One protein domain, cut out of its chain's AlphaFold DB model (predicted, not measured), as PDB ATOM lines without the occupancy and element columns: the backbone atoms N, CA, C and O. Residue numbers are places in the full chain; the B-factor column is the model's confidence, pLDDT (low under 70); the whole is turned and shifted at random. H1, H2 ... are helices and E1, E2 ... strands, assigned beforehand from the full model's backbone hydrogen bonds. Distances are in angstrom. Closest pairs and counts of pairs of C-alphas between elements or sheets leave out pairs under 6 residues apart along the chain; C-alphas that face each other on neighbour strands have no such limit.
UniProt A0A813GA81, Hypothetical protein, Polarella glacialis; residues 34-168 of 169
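AT A GLANCE: This is residues 34 to 168 of the 169 residues of the protein "Hypothetical protein" of Polarella glacialis (UniProt A0A813GA81). Little regular structure: a body mostly of loops, with the short antiparallel ribbon E1 - E4 in its middle, the helical hairpin H3 and H4 towards one end, H2 crossing H4, and the antiparallel strand hairpin E2 and E3 at the other end. The class is mixed, with under half of the 135 printed residues in four named helices and four named strands, ordered E1 H1 E2 E3 E4 H2 H3 H4. It is compact, radius of gyration of the C-alphas 13.8 A, spans 43 by 31 by 28 A.

HOW THE PARTS SIT: E1, residues 76 to 79, and E4, residues 111 to 114, are antiparallel, with N 78 and O 112 within hydrogen-bond range at 3.1 A. H2, residues 116 to 126, touches residues 155 to 159 alone of H4, residues 154 to 167, about perpendicular at 89 degrees; the closest C-alphas, of Ala 120 and Ala 159, are 5.2 A apart. H3, residues 142 to 150, touches H4, opposite ways at a steep tilt of 43 degrees; the closest C-alphas, of Tyr 148 and His 156, are 5.0 A apart. H1, residues 84 to 88, touches H2, the closest C-alphas being those of Thr 88 and Tyr 122, 5.7 A. E2, residues 97 to 99, and E3, residues 106 to 108, form a hairpin, with N 107 and O 98 within range at 2.8 A. In H1, H2, H3 and H4 every O i to N i+4 pair is within range.

IN THESE COORDINATES: E1 begins at C-alpha 76 (18.696, 45.387, 28.545); H4, 20.1 A long, ends at C-alpha 167 (27.951, 37.326, 30.073).

THE WHOLE: The printed part has no cut; the link H2 to H3 is long; no printed residue is under 70 in pLDDT.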
ATOM      1  N   ASP A  34       9.433  35.832  31.574       72.06
ATOM      2  CA  ASP A  34      10.685  35.959  32.336       72.06
ATOM      3  C   ASP A  34      10.853  37.363  32.964       72.06
ATOM      4  O   ASP A  34      11.925  37.953  33.002       72.06
ATOM      5  N   THR A  35       9.767  37.921  33.484       83.38
ATOM      6  CA  THR A  35       9.604  39.231  34.107       83.38
ATOM      7  C   THR A  35      10.686  39.547  35.133       83.38
ATOM      8  O   THR A  35      11.158  40.675  35.165       83.38
ATOM      9  N   HIS A  36      11.144  38.562  35.911       93.19
ATOM     10  CA  HIS A  36      12.076  38.779  37.023       93.19
ATOM     11  C   HIS A  36      13.303  37.856  36.995       93.19
ATOM     12  O   HIS A  36      13.962  37.681  38.023       93.19
ATOM     13  N   THR A  37      13.633  37.281  35.837       96.94
ATOM     14  CA  THR A  37      14.817  36.426  35.666       96.94
ATOM     15  C   THR A  37      15.871  37.173  34.859       96.94
ATOM     16  O   THR A  37      15.570  37.719  33.798       96.94
ATOM     17  N   SER A  38      17.116  37.209  35.333       98.25
ATOM     18  CA  SER A  38      18.227  37.765  34.553       98.25
ATOM     19  C   SER A  38      18.777  36.755  33.549       98.25
ATOM     20  O   SER A  38      18.565  35.551  33.686       98.25
ATOM     21  N   VAL A  39      19.552  37.209  32.560       98.25
ATOM     22  CA  VAL A  39      20.226  36.318  31.595       98.25
ATOM     23  C   VAL A  39      21.210  35.347  32.257       98.25
ATOM     24  O   VAL A  39      21.568  34.336  31.660       98.25
ATOM     25  N   MET A  40      21.590  35.602  33.513       98.12
ATOM     26  CA  MET A  40      22.384  34.688  34.338       98.12
ATOM     27  C   MET A  40      21.559  33.537  34.947       98.12
ATOM     28  O   MET A  40      22.111  32.697  35.652       98.12
ATOM     29  N   GLY A  41      20.242  33.496  34.717       96.44
ATOM     30  CA  GLY A  41      19.327  32.466  35.224       96.44
ATOM     31  C   GLY A  41      18.916  32.630  36.693       96.44
ATOM     32  O   GLY A  41      18.185  31.792  37.216       96.44
ATOM     33  N   GLY A  42      19.379  33.689  37.363       96.19
ATOM     34  CA  GLY A  42      18.997  34.046  38.731       96.19
ATOM     35  C   GLY A  42      17.950  35.161  38.784       96.19
ATOM     36  O   GLY A  42      17.423  35.590  37.757       96.19
ATOM     37  N   ALA A  43      17.687  35.665  39.992       97.62
ATOM     38  CA  ALA A  43      16.827  36.831  40.187       97.62
ATOM     39  C   ALA A  43      17.345  38.049  39.400       97.62
ATOM     40  O   ALA A  43      18.557  38.251  39.277       97.62
ATOM     41  N   LEU A  44      16.423  38.849  38.867       98.25
ATOM     42  CA  LEU A  44      16.731  40.098  38.181       98.25
ATOM     43  C   LEU A  44      17.146  41.168  39.196       98.25
ATOM     44  O   LEU A  44      16.331  41.619  39.997       98.25
ATOM     45  N   ASN A  45      18.415  41.573  39.156       98.38
ATOM     46  CA  ASN A  45      18.943  42.619  40.026       98.38
ATOM     47  C   ASN A  45      18.579  44.025  39.524       98.38
ATOM     48  O   ASN A  45      18.231  44.233  38.360       98.38
ATOM     49  N   THR A  46      18.718  45.018  40.405       98.25
ATOM     50  CA  THR A  46      18.569  46.430  40.035       98.25
ATOM     51  C   THR A  46      19.633  46.848  39.020       98.25
ATOM     52  O   THR A  46      20.830  46.614  39.213       98.25
ATOM     53  N   CYS A  47      19.198  47.527  37.963       98.56
ATOM     54  CA  CYS A  47      20.059  48.099  36.939       98.56
ATOM     55  C   CYS A  47      20.717  49.398  37.427       98.56
ATOM     56  O   CYS A  47      21.947  49.469  37.531       98.56
ATOM     57  N   SER A  48      19.915  50.406  37.792       98.06
ATOM     58  CA  SER A  48      20.411  51.634  38.429       98.06
ATOM     59  C   SER A  48      20.933  51.346  39.839       98.06
ATOM     60  O   SER A  48      20.425  50.462  40.533       98.06
ATOM     61  N   LYS A  49      21.937  52.107  40.282       96.00
ATOM     62  CA  LYS A  49      22.537  52.016  41.624       96.00
ATOM     63  C   LYS A  49      22.334  53.328  42.401       96.00
ATOM     64  O   LYS A  49      22.027  54.349  41.783       96.00
ATOM     65  N   PRO A  50      22.513  53.342  43.738       95.44
ATOM     66  CA  PRO A  50      22.460  54.578  44.516       95.44
ATOM     67  C   PRO A  50      23.360  55.672  43.924       95.44
ATOM     68  O   PRO A  50      24.510  55.415  43.576       95.44
ATOM     69  N   GLY A  51      22.818  56.886  43.793       95.81
ATOM     70  CA  GLY A  51      23.493  58.018  43.142       95.81
ATOM     71  C   GLY A  51      23.285  58.119  41.624       95.81
ATOM     72  O   GLY A  51      23.704  59.108  41.029       95.81
ATOM     73  N   MET A  52      22.613  57.147  41.000       97.88
ATOM     74  CA  MET A  52      22.179  57.205  39.599       97.88
ATOM     75  C   MET A  52      20.700  57.591  39.498       97.88
ATOM     76  O   MET A  52      19.928  57.422  40.449       97.88
ATOM     77  N   ALA A  53      20.295  58.080  38.327       98.25
ATOM     78  CA  ALA A  53      18.886  58.190  37.974       98.25
ATOM     79  C   ALA A  53      18.180  56.823  38.050       98.25
ATOM     80  O   ALA A  53      18.739  55.796  37.658       98.25
ATOM     81  N   LEU A  54      16.942  56.820  38.545       98.31
ATOM     82  CA  LEU A  54      16.105  55.633  38.661       98.31
ATOM     83  C   LEU A  54      15.616  55.195  37.276       98.31
ATOM     84  O   LEU A  54      14.928  55.947  36.585       98.31
ATOM     85  N   THR A  55      15.989  53.981  36.875       98.12
ATOM     86  CA  THR A  55      15.683  53.428  35.547       98.12
ATOM     87  C   THR A  55      14.503  52.446  35.573       98.12
ATOM     88  O   THR A  55      13.817  52.327  36.587       98.12
ATOM     89  N   GLY A  56      14.262  51.748  34.462       96.44
ATOM     90  CA  GLY A  56      13.166  50.797  34.277       96.44
ATOM     91  C   GLY A  56      11.914  51.472  33.728       96.44
ATOM     92  O   GLY A  56      11.671  52.653  34.001       96.44
ATOM     93  N   PHE A  57      11.117  50.741  32.947       95.81
ATOM     94  CA  PHE A  57       9.875  51.250  32.348       95.81
ATOM     95  C   PHE A  57       8.924  51.826  33.413       95.81
ATOM     96  O   PHE A  57       8.451  52.953  33.290       95.81
ATOM     97  N   THR A  58       8.765  51.104  34.522       94.38
ATOM     98  CA  THR A  58       7.980  51.472  35.715       94.38
ATOM     99  C   THR A  58       8.711  52.387  36.694       94.38
ATOM    100  O   THR A  58       8.136  52.762  37.714       94.38
ATOM    101  N   ARG A  59       9.965  52.759  36.406       95.88
ATOM    102  CA  ARG A  59      10.836  53.528  37.309       95.88
ATOM    103  C   ARG A  59      10.997  52.872  38.685       95.88
ATOM    104  O   ARG A  59      10.928  53.542  39.707       95.88
ATOM    105  N   ASP A  60      11.246  51.564  38.711       96.06
ATOM    106  CA  ASP A  60      11.545  50.783  39.925       96.06
ATOM    107  C   ASP A  60      13.006  50.296  39.994       96.06
ATOM    108  O   ASP A  60      13.396  49.581  40.919       96.06
ATOM    109  N   GLY A  61      13.829  50.692  39.020       97.75
ATOM    110  CA  GLY A  61      15.236  50.326  38.927       97.75
ATOM    111  C   GLY A  61      15.512  48.985  38.248       97.75
ATOM    112  O   GLY A  61      16.689  48.651  38.113       97.75
ATOM    113  N   HIS A  62      14.501  48.237  37.797       98.12
ATOM    114  CA  HIS A  62      14.668  46.937  37.142       98.12
ATOM    115  C   HIS A  62      14.318  46.999  35.655       98.12
ATOM    116  O   HIS A  62      13.447  47.751  35.220       98.12
ATOM    117  N   CYS A  63      14.983  46.159  34.862       97.94
ATOM    118  CA  CYS A  63      14.692  46.000  33.436       97.94
ATOM    119  C   CYS A  63      13.650  44.895  33.213       97.94
ATOM    120  O   CYS A  63      13.867  43.972  32.434       97.94
ATOM    121  N   GLN A  64      12.572  44.922  33.994       95.81
ATOM    122  CA  GLN A  64      11.560  43.868  34.020       95.81
ATOM    123  C   GLN A  64      10.545  44.006  32.881       95.81
ATOM    124  O   GLN A  64      10.244  45.114  32.442       95.81
ATOM    125  N   GLU A  65       9.982  42.878  32.455       89.75
ATOM    126  CA  GLU A  65       8.812  42.860  31.570       89.75
ATOM    127  C   GLU A  65       7.547  43.208  32.371       89.75
ATOM    128  O   GLU A  65       7.321  42.663  33.456       89.75
ATOM    129  N   VAL A  66       6.713  44.104  31.836       86.94
ATOM    130  CA  VAL A  66       5.497  44.604  32.493       86.94
ATOM    131  C   VAL A  66       4.311  44.461  31.548       86.94
ATOM    132  O   VAL A  66       3.981  45.368  30.788       86.94
ATOM    133  N   GLY A  67       3.650  43.304  31.621       74.31
ATOM    134  CA  GLY A  67       2.325  43.079  31.034       74.31
ATOM    135  C   GLY A  67       2.208  43.259  29.514       74.31
ATOM    136  O   GLY A  67       1.084  43.281  29.023       74.31
ATOM    137  N   GLY A  68       3.315  43.377  28.771       74.00
ATOM    138  CA  GLY A  68       3.307  43.725  27.348       74.00
ATOM    139  C   GLY A  68       3.004  45.199  27.043       74.00
ATOM    140  O   GLY A  68       2.912  45.555  25.869       74.00
ATOM    141  N   ASP A  69       2.867  46.057  28.061       79.25
ATOM    142  CA  ASP A  69       2.637  47.503  27.897       79.25
ATOM    143  C   ASP A  69       3.924  48.247  27.503       79.25
ATOM    144  O   ASP A  69       3.888  49.342  26.932       79.25
ATOM    145  N   ASP A  70       5.077  47.639  27.778       83.62
ATOM    146  CA  ASP A  70       6.367  48.147  27.348       83.62
ATOM    147  C   ASP A  70       6.655  47.762  25.888       83.62
ATOM    148  O   ASP A  70       7.383  46.812  25.591       83.62
ATOM    149  N   ALA A  71       6.113  48.553  24.959       85.75
ATOM    150  CA  ALA A  71       6.330  48.373  23.522       85.75
ATOM    151  C   ALA A  71       7.817  48.420  23.108       85.75
ATOM    152  O   ALA A  71       8.176  47.913  22.044       85.75
ATOM    153  N   GLY A  72       8.681  49.048  23.916       86.81
ATOM    154  CA  GLY A  72      10.124  49.083  23.686       86.81
ATOM    155  C   GLY A  72      10.864  47.867  24.244       86.81
ATOM    156  O   GLY A  72      11.991  47.595  23.815       86.81
ATOM    157  N   SER A  73      10.239  47.143  25.176       95.12
ATOM    158  CA  SER A  73      10.825  46.052  25.950       95.12
ATOM    159  C   SER A  73      12.186  46.457  26.531       95.12
ATOM    160  O   SER A  73      13.238  46.006  26.062       95.12
ATOM    161  N   HIS A  74      12.180  47.356  27.518       97.50
ATOM    162  CA  HIS A  74      13.347  47.911  28.210       97.50
ATOM    163  C   HIS A  74      14.016  46.860  29.112       97.50
ATOM    164  O   HIS A  74      14.092  46.998  30.330       97.50
ATOM    165  N   HIS A  75      14.499  45.783  28.501       98.00
ATOM    166  CA  HIS A  75      14.994  44.578  29.167       98.00
ATOM    167  C   HIS A  75      16.517  44.521  29.275       98.00
ATOM    168  O   HIS A  75      17.049  43.655  29.967       98.00
ATOM    169  N   ILE A  76      17.235  45.411  28.589       98.12
ATOM    170  CA  ILE A  76      18.696  45.387  28.545       98.12
ATOM    171  C   ILE A  76      19.258  46.436  29.499       98.12
ATOM    172  O   ILE A  76      19.032  47.625  29.285       98.12
ATOM    173  N   CYS A  77      20.032  46.022  30.505       98.56
ATOM    174  CA  CYS A  77      20.736  46.960  31.375       98.56
ATOM    175  C   CYS A  77      22.139  47.246  30.835       98.56
ATOM    176  O   CYS A  77      22.992  46.355  30.803       98.56
ATOM    177  N   ILE A  78      22.397  48.499  30.471       97.75
ATOM    178  CA  ILE A  78      23.725  48.964  30.057       97.75
ATOM    179  C   ILE A  78      24.213  50.099  30.948       97.75
ATOM    180  O   ILE A  78      23.408  50.879  31.457       97.75
ATOM    181  N   GLN A  79      25.530  50.251  31.082       96.94
ATOM    182  CA  GLN A  79      26.102  51.529  31.502       96.94
ATOM    183  C   GLN A  79      25.920  52.546  30.370       96.94
ATOM    184  O   GLN A  79      26.390  52.319  29.264       96.94
ATOM    185  N   MET A  80      25.234  53.663  30.605       96.19
ATOM    186  CA  MET A  80      24.930  54.620  29.545       96.19
ATOM    187  C   MET A  80      26.195  55.279  28.990       96.19
ATOM    188  O   MET A  80      27.106  55.655  29.732       96.19
ATOM    189  N   LYS A  81      26.221  55.457  27.669       93.19
ATOM    190  CA  LYS A  81      27.257  56.199  26.949       93.19
ATOM    191  C   LYS A  81      26.653  57.451  26.306       93.19
ATOM    192  O   LYS A  81      25.528  57.370  25.814       93.19
ATOM    193  N   PRO A  82      27.403  58.565  26.210       90.00
ATOM    194  CA  PRO A  82      26.888  59.797  25.605       90.00
ATOM    195  C   PRO A  82      26.462  59.653  24.137       90.00
ATOM    196  O   PRO A  82      25.588  60.373  23.675       90.00
ATOM    197  N   ASP A  83      27.058  58.721  23.388       94.00
ATOM    198  CA  ASP A  83      26.755  58.519  21.966       94.00
ATOM    199  C   ASP A  83      25.538  57.616  21.714       94.00
ATOM    200  O   ASP A  83      25.075  57.540  20.576       94.00
ATOM    201  N   PHE A  84      24.988  56.950  22.739       96.38
ATOM    202  CA  PHE A  84      23.925  55.956  22.566       96.38
ATOM    203  C   PHE A  84      22.707  56.545  21.850       96.38
ATOM    204  O   PHE A  84      22.237  55.984  20.857       96.38
ATOM    205  N   CYS A  85      22.222  57.701  22.308       96.81
ATOM    206  CA  CYS A  85      21.062  58.369  21.722       96.81
ATOM    207  C   CYS A  85      21.328  58.781  20.268       96.81
ATOM    208  O   CYS A  85      20.529  58.471  19.385       96.81
ATOM    209  N   THR A  86      22.490  59.377  19.984       96.62
ATOM    210  CA  THR A  86      22.877  59.770  18.620       96.62
ATOM    211  C   THR A  86      22.986  58.567  17.683       96.62
ATOM    212  O   THR A  86      22.429  58.588  16.588       96.62
ATOM    213  N   VAL A  87      23.659  57.495  18.110       95.56
ATOM    214  CA  VAL A  87      23.870  56.283  17.303       95.56
ATOM    215  C   VAL A  87      22.549  55.554  17.033       95.56
ATOM    216  O   VAL A  87      22.311  55.061  15.928       95.56
ATOM    217  N   THR A  88      21.655  55.510  18.022       96.19
ATOM    218  CA  THR A  88      20.343  54.861  17.881       96.19
ATOM    219  C   THR A  88      19.299  55.740  17.192       96.19
ATOM    220  O   THR A  88      18.290  55.206  16.733       96.19
ATOM    221  N   GLY A  89      19.560  57.040  17.016       96.69
ATOM    222  CA  GLY A  89      18.651  57.990  16.365       96.69
ATOM    223  C   GLY A  89      17.523  58.484  17.276       96.69
ATOM    224  O   GLY A  89      16.443  58.809  16.792       96.69
ATOM    225  N   GLN A  90      17.756  58.499  18.586       96.12
ATOM    226  CA  GLN A  90      16.810  58.965  19.597       96.12
ATOM    227  C   GLN A  90      17.104  60.423  19.998       96.12
ATOM    228  O   GLN A  90      18.237  60.882  19.821       96.12
ATOM    229  N   PRO A  91      16.124  61.158  20.563       96.50
ATOM    230  CA  PRO A  91      16.394  62.417  21.260       96.50
ATOM    231  C   PRO A  91      17.467  62.226  22.340       96.50
ATOM    232  O   PRO A  91      17.583  61.134  22.888       96.50
ATOM    233  N   ASP A  92      18.231  63.271  22.664       95.62
ATOM    234  CA  ASP A  92      19.352  63.199  23.619       95.62
ATOM    235  C   ASP A  92      18.899  63.157  25.091       95.62
ATOM    236  O   ASP A  92      19.305  63.966  25.918       95.62
ATOM    237  N   TRP A  93      18.065  62.176  25.436       94.88
ATOM    238  CA  TRP A  93      17.706  61.887  26.824       94.88
ATOM    239  C   TRP A  93      18.871  61.247  27.596       94.88
ATOM    240  O   TRP A  93      18.893  61.289  28.820       94.88
ATOM    241  N   CYS A  94      19.858  60.673  26.899       94.50
ATOM    242  CA  CYS A  94      21.028  60.005  27.480       94.50
ATOM    243  C   CYS A  94      21.894  60.942  28.332       94.50
ATOM    244  O   CYS A  94      22.579  60.482  29.247       94.50
ATOM    245  N   SER A  95      21.869  62.239  28.018       93.56
ATOM    246  CA  SER A  95      22.646  63.285  28.690       93.56
ATOM    247  C   SER A  95      21.846  64.040  29.761       93.56
ATOM    248  O   SER A  95      22.403  64.873  30.482       93.56
ATOM    249  N   GLU A  96      20.544  63.769  29.873       94.75
ATOM    250  CA  GLU A  96      19.665  64.413  30.844       94.75
ATOM    251  C   GLU A  96      19.849  63.832  32.256       94.75
ATOM    252  O   GLU A  96      20.512  62.814  32.488       94.75
ATOM    253  N   LYS A  97      19.251  64.509  33.239       96.94
ATOM    254  CA  LYS A  97      19.095  63.977  34.593       96.94
ATOM    255  C   LYS A  97      17.665  63.490  34.788       96.94
ATOM    256  O   LYS A  97      16.740  63.978  34.153       96.94
ATOM    257  N   ALA A  98      17.489  62.552  35.707       96.81
ATOM    258  CA  ALA A  98      16.174  62.086  36.129       96.81
ATOM    259  C   ALA A  98      16.163  61.823  37.638       96.81
ATOM    260  O   ALA A  98      17.202  61.894  38.300       96.81
ATOM    261  N   GLY A  99      14.981  61.542  38.196       98.12
ATOM    262  CA  GLY A  99      14.802  61.322  39.632       98.12
ATOM    263  C   GLY A  99      15.807  60.316  40.197       98.12
ATOM    264  O   GLY A  99      15.990  59.233  39.641       98.12
ATOM    265  N   CYS A 100      16.486  60.684  41.281       98.06
ATOM    266  CA  CYS A 100      17.494  59.839  41.907       98.06
ATOM    267  C   CYS A 100      16.906  58.533  42.457       98.06
ATOM    268  O   CYS A 100      15.839  58.511  43.069       98.06
ATOM    269  N   MET A 101      17.659  57.439  42.340       97.38
ATOM    270  CA  MET A 101      17.339  56.209  43.059       97.38
ATOM    271  C   MET A 101      17.542  56.405  44.570       97.38
ATOM    272  O   MET A 101      18.652  56.693  45.024       97.38
ATOM    273  N   GLY A 102      16.476  56.201  45.349       92.31
ATOM    274  CA  GLY A 102      16.527  56.132  46.815       92.31
ATOM    275  C   GLY A 102      16.663  57.472  47.550       92.31
ATOM    276  O   GLY A 102      16.843  57.467  48.764       92.31
ATOM    277  N   GLN A 103      16.577  58.608  46.852       93.25
ATOM    278  CA  GLN A 103      16.623  59.944  47.459       93.25
ATOM    279  C   GLN A 103      15.885  60.975  46.600       93.25
ATOM    280  O   GLN A 103      15.580  60.724  45.436       93.25
ATOM    281  N   SER A 104      15.604  62.146  47.169       96.06
ATOM    282  CA  SER A 104      15.039  63.268  46.423       96.06
ATOM    283  C   SER A 104      16.081  63.937  45.519       96.06
ATOM    284  O   SER A 104      17.282  63.879  45.773       96.06
ATOM    285  N   GLY A 105      15.601  64.613  44.473       96.94
ATOM    286  CA  GLY A 105      16.437  65.346  43.524       96.94
ATOM    287  C   GLY A 105      16.697  64.585  42.226       96.94
ATOM    288  O   GLY A 105      16.114  63.531  41.969       96.94
ATOM    289  N   GLU A 106      17.567  65.160  41.399       98.25
ATOM    290  CA  GLU A 106      17.911  64.639  40.079       98.25
ATOM    291  C   GLU A 106      19.357  64.149  40.035       98.25
ATOM    292  O   GLU A 106      20.291  64.854  40.429       98.25
ATOM    293  N   CYS A 107      19.537  62.944  39.507       98.38
ATOM    294  CA  CYS A 107      20.820  62.280  39.363       98.38
ATOM    295  C   CYS A 107      21.151  62.107  37.875       98.38
ATOM    296  O   CYS A 107      20.239  62.020  37.047       98.38
ATOM    297  N   PRO A 108      22.442  62.056  37.508       97.50
ATOM    298  CA  PRO A 108      22.830  61.711  36.148       97.50
ATOM    299  C   PRO A 108      22.409  60.275  35.815       97.50
ATOM    300  O   PRO A 108      22.362  59.401  36.691       97.50
ATOM    301  N   ILE A 109      22.140  60.018  34.536       97.56
ATOM    302  CA  ILE A 109      21.975  58.655  34.037       97.56
ATOM    303  C   ILE A 109      23.322  57.930  34.154       97.56
ATOM    304  O   ILE A 109      24.331  58.360  33.601       97.56
ATOM    305  N   GLY A 110      23.330  56.843  34.925       97.00
ATOM    306  CA  GLY A 110      24.451  55.913  35.031       97.00
ATOM    307  C   GLY A 110      24.121  54.660  34.238       97.00
ATOM    308  O   GLY A 110      24.221  54.647  33.018       97.00
ATOM    309  N   ASN A 111      23.652  53.622  34.922       98.12
ATOM    310  CA  ASN A 111      23.059  52.470  34.253       98.12
ATOM    311  C   ASN A 111      21.616  52.763  33.837       98.12
ATOM    312  O   ASN A 111      20.881  53.435  34.568       98.12
ATOM    313  N   TRP A 112      21.201  52.223  32.694       98.19
ATOM    314  CA  TRP A 112      19.854  52.413  32.176       98.19
ATOM    315  C   TRP A 112      19.319  51.165  31.474       98.19
ATOM    316  O   TRP A 112      20.041  50.496  30.734       98.19
ATOM    317  N   CYS A 113      18.034  50.888  31.690       98.25
ATOM    318  CA  CYS A 113      17.276  49.890  30.953       98.25
ATOM    319  C   CYS A 113      16.902  50.447  29.580       98.25
ATOM    320  O   CYS A 113      16.130  51.400  29.485       98.25
ATOM    321  N   VAL A 114      17.449  49.863  28.519       98.00
ATOM    322  CA  VAL A 114      17.200  50.279  27.136       98.00
ATOM    323  C   VAL A 114      16.362  49.251  26.388       98.00
ATOM    324  O   VAL A 114      16.391  48.056  26.690       98.00
ATOM    325  N   CYS A 115      15.626  49.737  25.388       97.69
ATOM    326  CA  CYS A 115      14.845  48.914  24.475       97.69
ATOM    327  C   CYS A 115      15.713  47.853  23.789       97.69
ATOM    328  O   CYS A 115      16.856  48.126  23.404       97.69
ATOM    329  N   GLN A 116      15.134  46.681  23.522       97.75
ATOM    330  CA  GLN A 116      15.809  45.623  22.763       97.75
ATOM    331  C   GLN A 116      16.268  46.111  21.378       97.75
ATOM    332  O   GLN A 116      17.440  45.996  21.016       97.75
ATOM    333  N   TRP A 117      15.375  46.757  20.621       97.50
ATOM    334  CA  TRP A 117      15.709  47.272  19.287       97.50
ATOM    335  C   TRP A 117      16.864  48.284  19.328       97.50
ATOM    336  O   TRP A 117      17.724  48.287  18.445       97.50
ATOM    337  N   ALA A 118      16.911  49.124  20.368       97.44
ATOM    338  CA  ALA A 118      17.922  50.164  20.506       97.44
ATOM    339  C   ALA A 118      19.287  49.547  20.813       97.44
ATOM    340  O   ALA A 118      20.286  49.959  20.231       97.44
ATOM    341  N   PHE A 119      19.330  48.510  21.652       97.81
ATOM    342  CA  PHE A 119      20.551  47.751  21.915       97.81
ATOM    343  C   PHE A 119      21.091  47.060  20.656       97.81
ATOM    344  O   PHE A 119      22.273  47.201  20.341       97.81
ATOM    345  N   ALA A 120      20.231  46.368  19.900       97.50
ATOM    346  CA  ALA A 120      20.633  45.707  18.656       97.50
ATOM    347  C   ALA A 120      21.179  46.712  17.627       97.50
ATOM    348  O   ALA A 120      22.263  46.513  17.076       97.50
ATOM    349  N   ARG A 121      20.473  47.836  17.439       96.88
ATOM    350  CA  ARG A 121      20.913  48.935  16.572       96.88
ATOM    351  C   ARG A 121      22.229  49.551  17.043       96.88
ATOM    352  O   ARG A 121      23.088  49.847  16.221       96.88
ATOM    353  N   TYR A 122      22.398  49.752  18.349       96.81
ATOM    354  CA  TYR A 122      23.619  50.332  18.899       96.81
ATOM    355  C   TYR A 122      24.837  49.454  18.602       96.81
ATOM    356  O   TYR A 122      25.843  49.970  18.131       96.81
ATOM    357  N   ILE A 123      24.731  48.132  18.779       96.25
ATOM    358  CA  ILE A 123      25.814  47.197  18.432       96.25
ATOM    359  C   ILE A 123      26.160  47.269  16.943       96.25
ATOM    360  O   ILE A 123      27.338  47.348  16.590       96.25
ATOM    361  N   GLU A 124      25.147  47.231  16.079       94.50
ATOM    362  CA  GLU A 124      25.329  47.271  14.626       94.50
ATOM    363  C   GLU A 124      26.057  48.548  14.185       94.50
ATOM    364  O   GLU A 124      27.023  48.493  13.425       94.50
ATOM    365  N   MET A 125      25.637  49.694  14.718       94.56
ATOM    366  CA  MET A 125      26.127  51.003  14.295       94.56
ATOM    367  C   MET A 125      27.428  51.428  14.993       94.56
ATOM    368  O   MET A 125      28.200  52.190  14.416       94.56
ATOM    369  N   ALA A 126      27.707  50.939  16.206       91.38
ATOM    370  CA  ALA A 126      28.932  51.261  16.946       91.38
ATOM    371  C   ALA A 126      30.167  50.478  16.451       91.38
ATOM    372  O   ALA A 126      31.285  50.746  16.892       91.38
ATOM    373  N   GLY A 127      30.001  49.515  15.538       90.38
ATOM    374  CA  GLY A 127      31.094  48.683  15.022       90.38
ATOM    375  C   GLY A 127      31.243  47.328  15.722       90.38
ATOM    376  O   GLY A 127      32.304  46.713  15.643       90.38
ATOM    377  N   GLY A 128      30.186  46.846  16.381       92.19
ATOM    378  CA  GLY A 128      30.113  45.508  16.964       92.19
ATOM    379  C   GLY A 128      30.139  45.475  18.494       92.19
ATOM    380  O   GLY A 128      30.208  46.494  19.178       92.19
ATOM    381  N   CYS A 129      30.066  44.259  19.043       94.00
ATOM    382  CA  CYS A 129      29.896  44.016  20.482       94.00
ATOM    383  C   CYS A 129      31.022  44.596  21.361       94.00
ATOM    384  O   CYS A 129      30.814  44.902  22.535       94.00
ATOM    385  N   ASP A 130      32.224  44.750  20.808       91.50
ATOM    386  CA  ASP A 130      33.369  45.286  21.549       91.50
ATOM    387  C   ASP A 130      33.371  46.819  21.610       91.50
ATOM    388  O   ASP A 130      34.031  47.392  22.471       91.50
ATOM    389  N   SER A 131      32.594  47.481  20.748       86.06
ATOM    390  CA  SER A 131      32.476  48.942  20.712       86.06
ATOM    391  C   SER A 131      31.437  49.496  21.689       86.06
ATOM    392  O   SER A 131      31.443  50.694  22.001       86.06
ATOM    393  N   ILE A 132      30.542  48.637  22.177       82.31
ATOM    394  CA  ILE A 132      29.506  49.024  23.130       82.31
ATOM    395  C   ILE A 132      30.013  48.975  24.576       82.31
ATOM    396  O   ILE A 132      30.998  48.313  24.905       82.31
ATOM    397  N   VAL A 133      29.302  49.705  25.427       71.88
ATOM    398  CA  VAL A 133      29.442  49.774  26.889       71.88
ATOM    399  C   VAL A 133      29.317  48.432  27.608       71.88
ATOM    400  O   VAL A 133      28.939  47.412  27.026       71.88
ATOM    401  N   ASP A 134      29.591  48.474  28.910       89.69
ATOM    402  CA  ASP A 134      29.404  47.354  29.816       89.69
ATOM    403  C   ASP A 134      27.919  46.982  29.932       89.69
ATOM    404  O   ASP A 134      27.060  47.784  30.317       89.69
ATOM    405  N   LEU A 135      27.638  45.731  29.575       96.50
ATOM    406  CA  LEU A 135      26.360  45.069  29.780       96.50
ATOM    407  C   LEU A 135      26.309  44.553  31.223       96.50
ATOM    408  O   LEU A 135      27.194  43.811  31.650       96.50
ATOM    409  N   VAL A 136      25.263  44.906  31.965       98.12
ATOM    410  CA  VAL A 136      25.079  44.437  33.343       98.12
ATOM    411  C   VAL A 136      24.244  43.159  33.297       98.12
ATOM    412  O   VAL A 136      23.015  43.197  33.223       98.12
ATOM    413  N   CYS A 137      24.923  42.014  33.254       98.25
ATOM    414  CA  CYS A 137      24.314  40.715  32.953       98.25
ATOM    415  C   CYS A 137      23.254  40.264  33.971       98.25
ATOM    416  O   CYS A 137      22.194  39.782  33.589       98.25
ATOM    417  N   ASP A 138      23.490  40.450  35.267       98.38
ATOM    418  CA  ASP A 138      22.542  40.077  36.326       98.38
ATOM    419  C   ASP A 138      21.337  41.035  36.448       98.38
ATOM    420  O   ASP A 138      20.357  40.712  37.116       98.38
ATOM    421  N   ALA A 139      21.383  42.186  35.771       98.56
ATOM    422  CA  ALA A 139      20.284  43.148  35.656       98.56
ATOM    423  C   ALA A 139      19.658  43.192  34.246       98.56
ATOM    424  O   ALA A 139      18.736  43.969  34.004       98.56
ATOM    425  N   THR A 140      20.147  42.377  33.307       98.50
ATOM    426  CA  THR A 140      19.579  42.238  31.959       98.50
ATOM    427  C   THR A 140      18.601  41.076  31.965       98.50
ATOM    428  O   THR A 140      18.957  39.965  32.353       98.50
ATOM    429  N   ASN A 141      17.365  41.329  31.557       98.19
ATOM    430  CA  ASN A 141      16.261  40.390  31.679       98.19
ATOM    431  C   ASN A 141      16.306  39.286  30.604       98.19
ATOM    432  O   ASN A 141      16.601  39.535  29.431       98.19
ATOM    433  N   MET A 142      16.002  38.052  31.014       97.62
ATOM    434  CA  MET A 142      16.027  36.851  30.175       97.62
ATOM    435  C   MET A 142      15.052  36.923  28.989       97.62
ATOM    436  O   MET A 142      15.337  36.361  27.931       97.62
ATOM    437  N   ALA A 143      13.970  37.695  29.087       96.50
ATOM    438  CA  ALA A 143      13.048  37.949  27.988       96.50
ATOM    439  C   ALA A 143      13.760  38.511  26.746       96.50
ATOM    440  O   ALA A 143      13.418  38.125  25.629       96.50
ATOM    441  N   ALA A 144      14.795  39.348  26.904       97.38
ATOM    442  CA  ALA A 144      15.581  39.816  25.763       97.38
ATOM    443  C   ALA A 144      16.394  38.695  25.100       97.38
ATOM    444  O   ALA A 144      16.442  38.593  23.874       97.38
ATOM    445  N   PHE A 145      17.011  37.823  25.901       97.44
ATOM    446  CA  PHE A 145      17.750  36.667  25.393       97.44
ATOM    447  C   PHE A 145      16.819  35.714  24.638       97.44
ATOM    448  O   PHE A 145      17.120  35.302  23.515       97.44
ATOM    449  N   THR A 146      15.651  35.420  25.216       96.50
ATOM    450  CA  THR A 146      14.605  34.603  24.591       96.50
ATOM    451  C   THR A 146      14.115  35.229  23.283       96.50
ATOM    452  O   THR A 146      14.057  34.530  22.270       96.50
ATOM    453  N   ALA A 147      13.844  36.538  23.259       96.31
ATOM    454  CA  ALA A 147      13.403  37.253  22.061       96.31
ATOM    455  C   ALA A 147      14.445  37.205  20.928       96.31
ATOM    456  O   ALA A 147      14.120  36.863  19.789       96.31
ATOM    457  N   TYR A 148      15.724  37.464  21.217       97.88
ATOM    458  CA  TYR A 148      16.763  37.391  20.187       97.88
ATOM    459  C   TYR A 148      17.044  35.960  19.710       97.88
ATOM    460  O   TYR A 148      17.329  35.722  18.527       97.88
ATOM    461  N   LYS A 149      16.930  34.973  20.607       97.62
ATOM    462  CA  LYS A 149      17.082  33.556  20.264       97.62
ATOM    463  C   LYS A 149      16.016  33.096  19.274       97.62
ATOM    464  O   LYS A 149      16.362  32.392  18.324       97.62
ATOM    465  N   THR A 150      14.767  33.519  19.451       96.94
ATOM    466  CA  THR A 150      13.638  33.128  18.587       96.94
ATOM    467  C   THR A 150      13.496  33.985  17.328       96.94
ATOM    468  O   THR A 150      12.920  33.519  16.349       96.94
ATOM    469  N   SER A 151      14.053  35.198  17.308       97.06
ATOM    470  CA  SER A 151      13.986  36.084  16.143       97.06
ATOM    471  C   SER A 151      14.761  35.557  14.926       97.06
ATOM    472  O   SER A 151      15.738  34.828  15.069       97.06
ATOM    473  N   THR A 152      14.366  35.949  13.715       97.38
ATOM    474  CA  THR A 152      15.096  35.681  12.462       97.38
ATOM    475  C   THR A 152      15.957  36.855  11.993       97.38
ATOM    476  O   THR A 152      16.717  36.698  11.041       97.38
ATOM    477  N   GLU A 153      15.865  38.015  12.647       97.44
ATOM    478  CA  GLU A 153      16.578  39.228  12.237       97.44
ATOM    479  C   GLU A 153      18.096  39.095  12.460       97.44
ATOM    480  O   GLU A 153      18.524  38.736  13.566       97.44
ATOM    481  N   PRO A 154      18.946  39.412  11.461       97.38
ATOM    482  CA  PRO A 154      20.400  39.326  11.607       97.38
ATOM    483  C   PRO A 154      20.951  40.176  12.759       97.38
ATOM    484  O   PRO A 154      21.799  39.707  13.519       97.38
ATOM    485  N   SER A 155      20.433  41.395  12.942       96.31
ATOM    486  CA  SER A 155      20.842  42.297  14.028       96.31
ATOM    487  C   SER A 155      20.550  41.702  15.411       96.31
ATOM    488  O   SER A 155      21.363  41.824  16.325       96.31
ATOM    489  N   HIS A 156      19.449  40.962  15.560       97.62
ATOM    490  CA  HIS A 156      19.125  40.257  16.800       97.62
ATOM    491  C   HIS A 156      20.071  39.080  17.056       97.62
ATOM    492  O   HIS A 156      20.435  38.829  18.203       97.62
ATOM    493  N   LYS A 157      20.538  38.381  16.013       97.94
ATOM    494  CA  LYS A 157      21.568  37.337  16.173       97.94
ATOM    495  C   LYS A 157      22.895  37.912  16.647       97.94
ATOM    496  O   LYS A 157      23.535  37.318  17.512       97.94
ATOM    497  N   VAL A 158      23.271  39.085  16.142       97.00
ATOM    498  CA  VAL A 158      24.450  39.817  16.623       97.00
ATOM    499  C   VAL A 158      24.265  40.259  18.080       97.00
ATOM    500  O   VAL A 158      25.173  40.072  18.890       97.00
ATOM    501  N   ALA A 159      23.088  40.777  18.444       97.50
ATOM    502  CA  ALA A 159      22.779  41.167  19.819       97.50
ATOM    503  C   ALA A 159      22.817  39.977  20.795       97.50
ATOM    504  O   ALA A 159      23.431  40.078  21.858       97.50
ATOM    505  N   LEU A 160      22.239  38.831  20.415       98.19
ATOM    506  CA  LEU A 160      22.308  37.589  21.190       98.19
ATOM    507  C   LEU A 160      23.753  37.145  21.412       98.19
ATOM    508  O   LEU A 160      24.151  36.910  22.550       98.19
ATOM    509  N   ALA A 161      24.545  37.081  20.337       97.81
ATOM    510  CA  ALA A 161      25.954  36.711  20.415       97.81
ATOM    511  C   ALA A 161      26.741  37.673  21.317       97.81
ATOM    512  O   ALA A 161      27.655  37.254  22.026       97.81
ATOM    513  N   CYS A 162      26.368  38.955  21.333       97.75
ATOM    514  CA  CYS A 162      26.984  39.927  22.221       97.75
ATOM    515  C   CYS A 162      26.656  39.671  23.695       97.75
ATOM    516  O   CYS A 162      27.569  39.672  24.520       97.75
ATOM    517  N   ILE A 163      25.391  39.386  24.025       97.81
ATOM    518  CA  ILE A 163      24.994  39.001  25.389       97.81
ATOM    519  C   ILE A 163      25.742  37.736  25.818       97.81
ATOM    520  O   ILE A 163      26.344  37.722  26.887       97.81
ATOM    521  N   GLN A 164      25.785  36.707  24.966       97.94
ATOM    522  CA  GLN A 164      26.517  35.466  25.245       97.94
ATOM    523  C   GLN A 164      27.998  35.726  25.528       97.94
ATOM    524  O   GLN A 164      28.527  35.294  26.549       97.94
ATOM    525  N   LYS A 165      28.655  36.518  24.672       96.88
ATOM    526  CA  LYS A 165      30.068  36.876  24.831       96.88
ATOM    527  C   LYS A 165      30.327  37.656  26.122       96.88
ATOM    528  O   LYS A 165      31.257  37.321  26.847       96.88
ATOM    529  N   LYS A 166      29.548  38.708  26.392       96.31
ATOM    530  CA  LYS A 166      29.758  39.602  27.545       96.31
ATOM    531  C   LYS A 166      29.399  38.931  28.874       96.31
ATOM    532  O   LYS A 166      30.023  39.248  29.880       96.31
ATOM    533  N   CYS A 167      28.442  38.001  28.870       97.06
ATOM    534  CA  CYS A 167      27.951  37.326  30.073       97.06
ATOM    535  C   CYS A 167      28.495  35.902  30.278       97.06
ATOM    536  O   CYS A 167      28.217  35.302  31.312       97.06
ATOM    537  N   GLY A 168      29.276  35.363  29.335       96.56
ATOM    538  CA  GLY A 168      29.856  34.020  29.436       96.56
ATOM    539  C   GLY A 168      28.822  32.893  29.342       96.56
ATOM    540  O   GLY A 168      28.913  31.931  30.105       96.56
TER     541      GLY A 168